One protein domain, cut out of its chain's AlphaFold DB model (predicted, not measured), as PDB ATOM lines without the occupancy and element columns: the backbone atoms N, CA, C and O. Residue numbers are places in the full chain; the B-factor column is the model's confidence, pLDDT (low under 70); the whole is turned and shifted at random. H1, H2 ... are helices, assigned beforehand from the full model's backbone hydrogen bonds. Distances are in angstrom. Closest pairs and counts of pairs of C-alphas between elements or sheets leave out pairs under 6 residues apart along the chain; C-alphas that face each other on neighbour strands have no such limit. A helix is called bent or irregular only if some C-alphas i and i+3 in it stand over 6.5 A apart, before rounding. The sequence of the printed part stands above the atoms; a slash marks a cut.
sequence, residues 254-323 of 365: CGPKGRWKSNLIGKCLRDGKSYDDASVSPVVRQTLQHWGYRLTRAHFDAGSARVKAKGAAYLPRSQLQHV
ATOM      1  N   CYS A 254     170.813 166.201 256.396       97.69
ATOM      2  CA  CYS A 254     172.253 166.099 256.649       97.69
ATOM      3  C   CYS A 254     173.133 166.583 255.490       97.69
ATOM      4  O   CYS A 254     174.325 166.812 255.701       97.69
ATOM      5  N   GLY A 255     172.573 166.751 254.287       96.75
ATOM      6  CA  GLY A 255     173.324 167.150 253.094       96.75
ATOM      7  C   GLY A 255     174.026 168.511 253.232       96.75
ATOM      8  O   GLY A 255     173.893 169.196 254.250       96.75
ATOM      9  N   PRO A 256     174.753 168.992 252.206       95.00
ATOM     10  CA  PRO A 256     175.541 170.228 252.286       95.00
ATOM     11  C   PRO A 256     174.759 171.449 252.790       95.00
ATOM     12  O   PRO A 256     175.314 172.278 253.517       95.00
ATOM     13  N   LYS A 257     173.466 171.539 252.441       94.75
ATOM     14  CA  LYS A 257     172.499 172.564 252.885       94.75
ATOM     15  C   LYS A 257     171.431 172.013 253.845       94.75
ATOM     16  O   LYS A 257     170.425 172.673 254.083       94.75
ATOM     17  N   GLY A 258     171.652 170.825 254.401       97.31
ATOM     18  CA  GLY A 258     170.718 170.127 255.272       97.31
ATOM     19  C   GLY A 258     170.317 170.965 256.484       97.31
ATOM     20  O   GLY A 258     171.138 171.682 257.074       97.31
ATOM     21  N   ARG A 259     169.037 170.876 256.843       97.56
ATOM     22  CA  ARG A 259     168.382 171.624 257.918       97.56
ATOM     23  C   ARG A 259     169.105 171.433 259.245       97.56
ATOM     24  O   ARG A 259     169.505 172.411 259.876       97.56
ATOM     25  N   TRP A 260     169.282 170.180 259.655       98.31
ATOM     26  CA  TRP A 260     169.817 169.840 260.971       98.31
ATOM     27  C   TRP A 260     171.331 170.005 261.031       98.31
ATOM     28  O   TRP A 260     171.844 170.500 262.035       98.31
ATOM     29  N   LYS A 261     172.039 169.724 259.929       98.31
ATOM     30  CA  LYS A 261     173.470 170.036 259.810       98.31
ATOM     31  C   LYS A 261     173.723 171.536 259.964       98.31
ATOM     32  O   LYS A 261     174.546 171.937 260.782       98.31
ATOM     33  N   SER A 262     172.983 172.371 259.233       98.19
ATOM     34  CA  SER A 262     173.122 173.832 259.317       98.19
ATOM     35  C   SER A 262     172.716 174.366 260.694       98.19
ATOM     36  O   SER A 262     173.390 175.249 261.219       98.19
ATOM     37  N   ASN A 263     171.663 173.809 261.308       98.25
ATOM     38  CA  ASN A 263     171.255 174.166 262.669       98.25
ATOM     39  C   ASN A 263     172.368 173.880 263.689       98.25
ATOM     40  O   ASN A 263     172.678 174.752 264.498       98.25
ATOM     41  N   LEU A 264     173.005 172.704 263.630       98.50
ATOM     42  CA  LEU A 264     174.093 172.359 264.549       98.50
ATOM     43  C   LEU A 264     175.313 173.268 264.365       98.50
ATOM     44  O   LEU A 264     175.841 173.771 265.354       98.50
ATOM     45  N   ILE A 265     175.721 173.523 263.115       98.50
ATOM     46  CA  ILE A 265     176.814 174.457 262.800       98.50
ATOM     47  C   ILE A 265     176.516 175.834 263.397       98.50
ATOM     48  O   ILE A 265     177.360 176.415 264.073       98.50
ATOM     49  N   GLY A 266     175.301 176.339 263.189       98.00
ATOM     50  CA  GLY A 266     174.897 177.641 263.703       98.00
ATOM     51  C   GLY A 266     174.875 177.713 265.228       98.00
ATOM     52  O   GLY A 266     175.332 178.704 265.785       98.00
ATOM     53  N   LYS A 267     174.439 176.653 265.916       98.12
ATOM     54  CA  LYS A 267     174.502 176.593 267.385       98.12
ATOM     55  C   LYS A 267     175.938 176.552 267.906       98.12
ATOM     56  O   LYS A 267     176.243 177.269 268.847       98.12
ATOM     57  N   CYS A 268     176.832 175.802 267.258       98.06
ATOM     58  CA  CYS A 268     178.253 175.805 267.624       98.06
ATOM     59  C   CYS A 268     178.867 177.203 267.439       98.06
ATOM     60  O   CYS A 268     179.566 177.685 268.324       98.06
ATOM     61  N   LEU A 269     178.549 177.886 266.329       97.44
ATOM     62  CA  LEU A 269     178.989 179.263 266.078       97.44
ATOM     63  C   LEU A 269     178.461 180.243 267.130       97.44
ATOM     64  O   LEU A 269     179.246 180.999 267.694       97.44
ATOM     65  N   ARG A 270     177.149 180.221 267.394       96.69
ATOM     66  CA  ARG A 270     176.486 181.082 268.384       96.69
ATOM     67  C   ARG A 270     177.122 180.929 269.763       96.69
ATOM     68  O   ARG A 270     177.404 181.932 270.414       96.69
ATOM     69  N   ASP A 271     177.360 179.686 270.169       96.00
ATOM     70  CA  ASP A 271     177.874 179.345 271.494       96.00
ATOM     71  C   ASP A 271     179.414 179.460 271.563       96.00
ATOM     72  O   ASP A 271     179.996 179.274 272.627       96.00
ATOM     73  N   GLY A 272     180.089 179.766 270.443       95.38
ATOM     74  CA  GLY A 272     181.548 179.892 270.369       95.38
ATOM     75  C   GLY A 272     182.303 178.585 270.631       95.38
ATOM     76  O   GLY A 272     183.443 178.620 271.088       95.38
ATOM     77  N   LYS A 273     181.667 177.438 270.374       96.81
ATOM     78  CA  LYS A 273     182.165 176.099 270.710       96.81
ATOM     79  C   LYS A 273     182.669 175.342 269.484       96.81
ATOM     80  O   LYS A 273     182.262 175.611 268.353       96.81
ATOM     81  N   SER A 274     183.555 174.374 269.722       97.19
ATOM     82  CA  SER A 274     184.079 173.497 268.669       97.19
ATOM     83  C   SER A 274     182.967 172.641 268.044       97.19
ATOM     84  O   SER A 274     181.967 172.318 268.688       97.19
ATOM     85  N   TYR A 275     183.149 172.245 266.781       97.44
ATOM     86  CA  TYR A 275     182.174 171.461 266.009       97.44
ATOM     87  C   TYR A 275     181.810 170.118 266.670       97.44
ATOM     88  O   TYR A 275     180.704 169.596 266.484       97.44
ATOM     89  N   ASP A 276     182.722 169.557 267.458       96.94
ATOM     90  CA  ASP A 276     182.629 168.273 268.149       96.94
ATOM     91  C   ASP A 276     182.212 168.377 269.623       96.94
ATOM     92  O   ASP A 276     182.006 167.345 270.257       96.94
ATOM     93  N   ASP A 277     181.991 169.583 270.158       97.81
ATOM     94  CA  ASP A 277     181.554 169.764 271.545       97.81
ATOM     95  C   ASP A 277     180.144 169.182 271.760       97.81
ATOM     96  O   ASP A 277     179.127 169.759 271.348       97.81
ATOM     97  N   ALA A 278     180.083 168.027 272.426       97.00
ATOM     98  CA  ALA A 278     178.861 167.266 272.661       97.00
ATOM     99  C   ALA A 278     177.805 168.026 273.481       97.00
ATOM    100  O   ALA A 278     176.620 167.716 273.360       97.00
ATOM    101  N   SER A 279     178.199 169.042 274.258       97.31
ATOM    102  CA  SER A 279     177.264 169.871 275.029       97.31
ATOM    103  C   SER A 279     176.422 170.795 274.141       97.31
ATOM    104  O   SER A 279     175.344 171.234 274.544       97.31
ATOM    105  N   VAL A 280     176.866 171.072 272.908       97.81
ATOM    106  CA  VAL A 280     176.096 171.884 271.962       97.81
ATOM    107  C   VAL A 280     174.990 171.044 271.346       97.81
ATOM    108  O   VAL A 280     175.225 170.199 270.481       97.81
ATOM    109  N   SER A 281     173.755 171.347 271.740       97.31
ATOM    110  CA  SER A 281     172.530 170.792 271.161       97.31
ATOM    111  C   SER A 281     172.516 169.256 271.029       97.31
ATOM    112  O   SER A 281     172.322 168.759 269.909       97.31
ATOM    113  N   PRO A 282     172.629 168.502 272.144       98.31
ATOM    114  CA  PRO A 282     172.651 167.033 272.149       98.31
ATOM    115  C   PRO A 282     171.545 166.399 271.292       98.31
ATOM    116  O   PRO A 282     171.799 165.476 270.524       98.31
ATOM    117  N   VAL A 283     170.331 166.963 271.319       98.12
ATOM    118  CA  VAL A 283     169.165 166.472 270.556       98.12
ATOM    119  C   VAL A 283     169.375 166.537 269.040       98.12
ATOM    120  O   VAL A 283     168.955 165.637 268.314       98.12
ATOM    121  N   VAL A 284     170.049 167.576 268.539       98.25
ATOM    122  CA  VAL A 284     170.330 167.713 267.097       98.25
ATOM    123  C   VAL A 284     171.476 166.797 266.694       98.25
ATOM    124  O   VAL A 284     171.426 166.206 265.621       98.25
ATOM    125  N   ARG A 285     172.477 166.620 267.565       98.56
ATOM    126  CA  ARG A 285     173.549 165.645 267.338       98.56
ATOM    127  C   ARG A 285     173.004 164.216 267.288       98.56
ATOM    128  O   ARG A 285     173.360 163.476 266.378       98.56
ATOM    129  N   GLN A 286     172.094 163.871 268.200       98.38
ATOM    130  CA  GLN A 286     171.394 162.586 268.204       98.38
ATOM    131  C   GLN A 286     170.550 162.413 266.937       98.38
ATOM    132  O   GLN A 286     170.663 161.391 266.267       98.38
ATOM    133  N   THR A 287     169.793 163.447 266.548       98.12
ATOM    134  CA  THR A 287     169.026 163.444 265.291       98.12
ATOM    135  C   THR A 287     169.935 163.149 264.107       98.12
ATOM    136  O   THR A 287     169.667 162.232 263.351       98.12
ATOM    137  N   LEU A 288     171.040 163.873 263.948       98.69
ATOM    138  CA  LEU A 288     171.981 163.641 262.854       98.69
ATOM    139  C   LEU A 288     172.567 162.216 262.867       98.69
ATOM    140  O   LEU A 288     172.681 161.596 261.810       98.69
ATOM    141  N   GLN A 289     172.852 161.671 264.054       98.50
ATOM    142  CA  GLN A 289     173.351 160.304 264.206       98.50
ATOM    143  C   GLN A 289     172.329 159.256 263.737       98.50
ATOM    144  O   GLN A 289     172.723 158.309 263.060       98.50
ATOM    145  N   HIS A 290     171.024 159.456 263.987       98.25
ATOM    146  CA  HIS A 290     169.960 158.594 263.436       98.25
ATOM    147  C   HIS A 290     169.979 158.546 261.896       98.25
ATOM    148  O   HIS A 290     169.551 157.566 261.293       98.25
ATOM    149  N   TRP A 291     170.469 159.611 261.257       98.56
ATOM    150  CA  TRP A 291     170.570 159.747 259.804       98.56
ATOM    151  C   TRP A 291     171.954 159.361 259.251       98.56
ATOM    152  O   TRP A 291     172.303 159.754 258.139       98.56
ATOM    153  N   GLY A 292     172.762 158.613 260.013       98.44
ATOM    154  CA  GLY A 292     174.075 158.146 259.555       98.44
ATOM    155  C   GLY A 292     175.113 159.263 259.417       98.44
ATOM    156  O   GLY A 292     176.057 159.147 258.635       98.44
ATOM    157  N   TYR A 293     174.933 160.373 260.138       98.69
ATOM    158  CA  TYR A 293     175.789 161.547 260.012       98.69
ATOM    159  C   TYR A 293     176.304 162.059 261.360       98.69
ATOM    160  O   TYR A 293     175.572 162.210 262.339       98.69
ATOM    161  N   ARG A 294     177.579 162.443 261.382       98.19
ATOM    162  CA  ARG A 294     178.220 163.184 262.467       98.19
ATOM    163  C   ARG A 294     178.956 164.392 261.902       98.19
ATOM    164  O   ARG A 294     179.656 164.293 260.901       98.19
ATOM    165  N   LEU A 295     178.812 165.549 262.545       98.19
ATOM    166  CA  LEU A 295     179.479 166.768 262.088       98.19
ATOM    167  C   LEU A 295     181.004 166.631 262.206       98.19
ATOM    168  O   LEU A 295     181.514 166.324 263.280       98.19
ATOM    169  N   THR A 296     181.711 166.888 261.108       97.62
ATOM    170  CA  THR A 296     183.180 166.938 261.053       97.62
ATOM    171  C   THR A 296     183.675 168.382 260.989       97.62
ATOM    172  O   THR A 296     182.903 169.294 260.672       97.62
ATOM    173  N   ARG A 297     184.978 168.590 261.224       97.06
ATOM    174  CA  ARG A 297     185.627 169.898 261.050       97.06
ATOM    175  C   ARG A 297     185.433 170.438 259.633       97.06
ATOM    176  O   ARG A 297     184.906 171.529 259.472       97.06
ATOM    177  N   ALA A 298     185.747 169.632 258.617       96.12
ATOM    178  CA  ALA A 298     185.608 170.022 257.213       96.12
ATOM    179  C   ALA A 298     184.171 170.448 256.865       96.12
ATOM    180  O   ALA A 298     183.946 171.448 256.186       96.12
ATOM    181  N   HIS A 299     183.174 169.714 257.365       97.12
ATOM    182  CA  HIS A 299     181.766 170.053 257.166       97.12
ATOM    183  C   HIS A 299     181.339 171.321 257.897       97.12
ATOM    184  O   HIS A 299     180.494 172.058 257.382       97.12
ATOM    185  N   PHE A 300     181.869 171.539 259.099       97.81
ATOM    186  CA  PHE A 300     181.645 172.757 259.859       97.81
ATOM    187  C   PHE A 300     182.209 173.953 259.098       97.81
ATOM    188  O   PHE A 300     181.433 174.833 258.738       97.81
ATOM    189  N   ASP A 301     183.493 173.914 258.740       96.25
ATOM    190  CA  ASP A 301     184.194 174.997 258.045       96.25
ATOM    191  C   ASP A 301     183.502 175.358 256.719       96.25
ATOM    192  O   ASP A 301     183.184 176.525 256.471       96.25
ATOM    193  N   ALA A 302     183.152 174.351 255.908       95.56
ATOM    194  CA  ALA A 302     182.438 174.550 254.646       95.56
ATOM    195  C   ALA A 302     181.028 175.148 254.833       95.56
ATOM    196  O   ALA A 302     180.534 175.894 253.985       95.56
ATOM    197  N   GLY A 303     180.344 174.819 255.934       96.25
ATOM    198  CA  GLY A 303     178.998 175.315 256.222       96.25
ATOM    199  C   GLY A 303     178.966 176.658 256.956       96.25
ATOM    200  O   GLY A 303     177.977 177.387 256.832       96.25
ATOM    201  N   SER A 304     180.020 177.011 257.700       95.88
ATOM    202  CA  SER A 304     180.038 178.172 258.595       95.88
ATOM    203  C   SER A 304     179.801 179.487 257.862       95.88
ATOM    204  O   SER A 304     179.008 180.297 258.337       95.88
ATOM    205  N   ALA A 305     180.432 179.703 256.703       93.50
ATOM    206  CA  ALA A 305     180.281 180.945 255.939       93.50
ATOM    207  C   ALA A 305     178.818 181.190 255.532       93.50
ATOM    208  O   ALA A 305     178.266 182.269 255.757       93.50
ATOM    209  N   ARG A 306     178.147 180.153 255.016       94.25
ATOM    210  CA  ARG A 306     176.729 180.225 254.643       94.25
ATOM    211  C   ARG A 306     175.842 180.500 255.854       94.25
ATOM    212  O   ARG A 306     174.942 181.329 255.761       94.25
ATOM    213  N   VAL A 307     176.077 179.802 256.966       96.50
ATOM    214  CA  VAL A 307     175.266 179.950 258.183       96.50
ATOM    215  C   VAL A 307     175.445 181.336 258.804       96.50
ATOM    216  O   VAL A 307     174.462 181.950 259.195       96.50
ATOM    217  N   LYS A 308     176.661 181.891 258.804       94.88
ATOM    218  CA  LYS A 308     176.920 183.287 259.199       94.88
ATOM    219  C   LYS A 308     176.150 184.286 258.327       94.88
ATOM    220  O   LYS A 308     175.571 185.237 258.840       94.88
ATOM    221  N   ALA A 309     176.106 184.048 257.017       93.25
ATOM    222  CA  ALA A 309     175.448 184.946 256.074       93.25
ATOM    223  C   ALA A 309     173.911 184.857 256.092       93.25
ATOM    224  O   ALA A 309     173.244 185.864 255.865       93.25
ATOM    225  N   LYS A 310     173.333 183.671 256.319       94.12
ATOM    226  CA  LYS A 310     171.887 183.426 256.134       94.12
ATOM    227  C   LYS A 310     171.154 182.956 257.393       94.12
ATOM    228  O   LYS A 310     169.932 182.866 257.381       94.12
ATOM    229  N   GLY A 311     171.872 182.649 258.469       94.75
ATOM    230  CA  GLY A 311     171.338 181.890 259.597       94.75
ATOM    231  C   GLY A 311     171.150 180.408 259.258       94.75
ATOM    232  O   GLY A 311     171.670 179.884 258.266       94.75
ATOM    233  N   ALA A 312     170.395 179.719 260.105       95.69
ATOM    234  CA  ALA A 312     169.975 178.340 259.905       95.69
ATOM    235  C   ALA A 312     168.515 178.158 260.343       95.69
ATOM    236  O   ALA A 312     167.922 179.022 260.986       95.69
ATOM    237  N   ALA A 313     167.921 177.011 260.011       91.31
ATOM    238  CA  ALA A 313     166.590 176.672 260.508       91.31
ATOM    239  C   ALA A 313     166.557 176.769 262.038       91.31
ATOM    240  O   ALA A 313     167.472 176.266 262.685       91.31
ATOM    241  N   TYR A 314     165.531 177.410 262.603       91.88
ATOM    242  CA  TYR A 314     165.392 177.670 264.048       91.88
ATOM    243  C   TYR A 314     166.545 178.467 264.685       91.88
ATOM    244  O   TYR A 314     166.723 178.434 265.900       91.88
ATOM    245  N   LEU A 315     167.356 179.151 263.875       93.75
ATOM    246  CA  LEU A 315     168.453 179.996 264.328       93.75
ATOM    247  C   LEU A 315     168.604 181.180 263.355       93.75
ATOM    248  O   LEU A 315     169.421 181.121 262.428       93.75
ATOM    249  N   PRO A 316     167.781 182.233 263.508       94.00
ATOM    250  CA  PRO A 316     167.829 183.386 262.618       94.00
ATOM    251  C   PRO A 316     169.196 184.071 262.691       94.00
ATOM    252  O   PRO A 316     169.879 184.018 263.716       94.00
ATOM    253  N   ARG A 317     169.589 184.753 261.607       93.94
ATOM    254  CA  ARG A 317     170.888 185.443 261.507       93.94
ATOM    255  C   ARG A 317     171.140 186.420 262.661       93.94
ATOM    256  O   ARG A 317     172.281 186.550 263.086       93.94
ATOM    257  N   SER A 318     170.099 187.059 263.194       93.38
ATOM    258  CA  SER A 318     170.203 187.976 264.336       93.38
ATOM    259  C   SER A 318     170.846 187.332 265.569       93.38
ATOM    260  O   SER A 318     171.614 187.984 266.265       93.38
ATOM    261  N   GLN A 319     170.631 186.032 265.798       93.19
ATOM    262  CA  GLN A 319     171.268 185.296 266.898       93.19
ATOM    263  C   GLN A 319     172.760 185.013 266.671       93.19
ATOM    264  O   GLN A 319     173.408 184.440 267.541       93.19
ATOM    265  N   LEU A 320     173.307 185.359 265.506       92.62
ATOM    266  CA  LEU A 320     174.724 185.218 265.179       92.62
ATOM    267  C   LEU A 320     175.446 186.565 265.114       92.62
ATOM    268  O   LEU A 320     176.638 186.575 264.820       92.62
ATOM    269  N   GLN A 321     174.765 187.686 265.371       89.62
ATOM    270  CA  GLN A 321     175.332 189.016 265.152       89.62
ATOM    271  C   GLN A 321     176.619 189.233 265.964       89.62
ATOM    272  O   GLN A 321     177.647 189.573 265.390       89.62
ATOM    273  N   HIS A 322     176.634 188.839 267.243       88.94
ATOM    274  CA  HIS A 322     177.827 188.913 268.102       88.94
ATOM    275  C   HIS A 322     179.013 188.074 267.598       88.94
ATOM    276  O   HIS A 322     180.165 188.352 267.931       88.94
ATOM    277  N   VAL A 323     178.754 187.027 266.808       88.38
ATOM    278  CA  VAL A 323     179.794 186.208 266.166       88.38
ATOM    279  C   VAL A 323     180.391 186.934 264.960       88.38
ATOM    280  O   VAL A 323     181.563 186.730 264.652       88.38
TER     281      VAL A 323
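AT A GLANCE: This is residues 254 to 323 of the 365 residues of the protein "Hypothetical protein" of Pelagomonas calceolata (UniProt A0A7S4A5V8). What is the shape? The longest helix, H3, crosses the middle helix H1 nearly at a right angle, while H2 folds back along the first half of H1 as a hairpin and H4 packs on its second half. What makes it up? The printed part has 70 residues with four named helices, in the order H1, H2, H3, H4, and no named strand: it is all helix. How large is it? It is compact and rounded, with a radius of gyration of the C-alphas of 10.7 A and spans of 31 by 23 by 21 A.

IN THESE COORDINATES: Where is the longest helix? H3, residues 297 to 310, is 19.9 A long and begins at C-alpha 297 (185.627, 169.898, 261.050). Where are the others? H1 is residues 259 to 271, 18.3 A; H2 is residues 282 to 290, 12.4 A. H4, residues 317 to 323, is 10.1 A long and ends at C-alpha 323 (179.794, 186.208, 266.166).

HOW THE PARTS SIT: What does H3 touch? It touches the hub, H1, about perpendicular at 85 degrees, the closest C-alphas being those of Ile 265 and Phe 300, 5.9 A. With residues 307 to 310 alone it touches H4, at a steep tilt of 62 degrees, opposite ways; the closest C-alphas, of Lys 310 and Arg 317, are 5.8 A apart. What else touches H1? With residues 260 to 264 alone it touches H2, at a shallow tilt of 30 degrees, opposite ways, a helical hairpin; the closest C-alphas, of Leu 264 and Val 284, are 6.5 A apart. With residues 266 to 270 alone it touches H4, the same way at 38 degrees, only just a steep tilt; the closest C-alphas, of Arg 270 and Leu 320, are 5.5 A apart. Are the backbones even? Every O i to N i+4 pair is within hydrogen-bond range in H1 and H2, but 8 of 10 in H3 and 0 of 3 in H4, which has 3 of 4 O i to N i+3 pairs within range. H4 is irregular, C-alphas 319 and 322 being 7.6 A apart, and H3 only just, C-alphas 302 and 305 being 6.9 A apart.

THE WHOLE: How far does it reach? The two C-alphas farthest apart, of Gly 292 and His 322, are 32.2 A apart. Is anything missing or uncertain? The printed part has no cut, its three links are short, and no printed residue is under 70 in pLDDT.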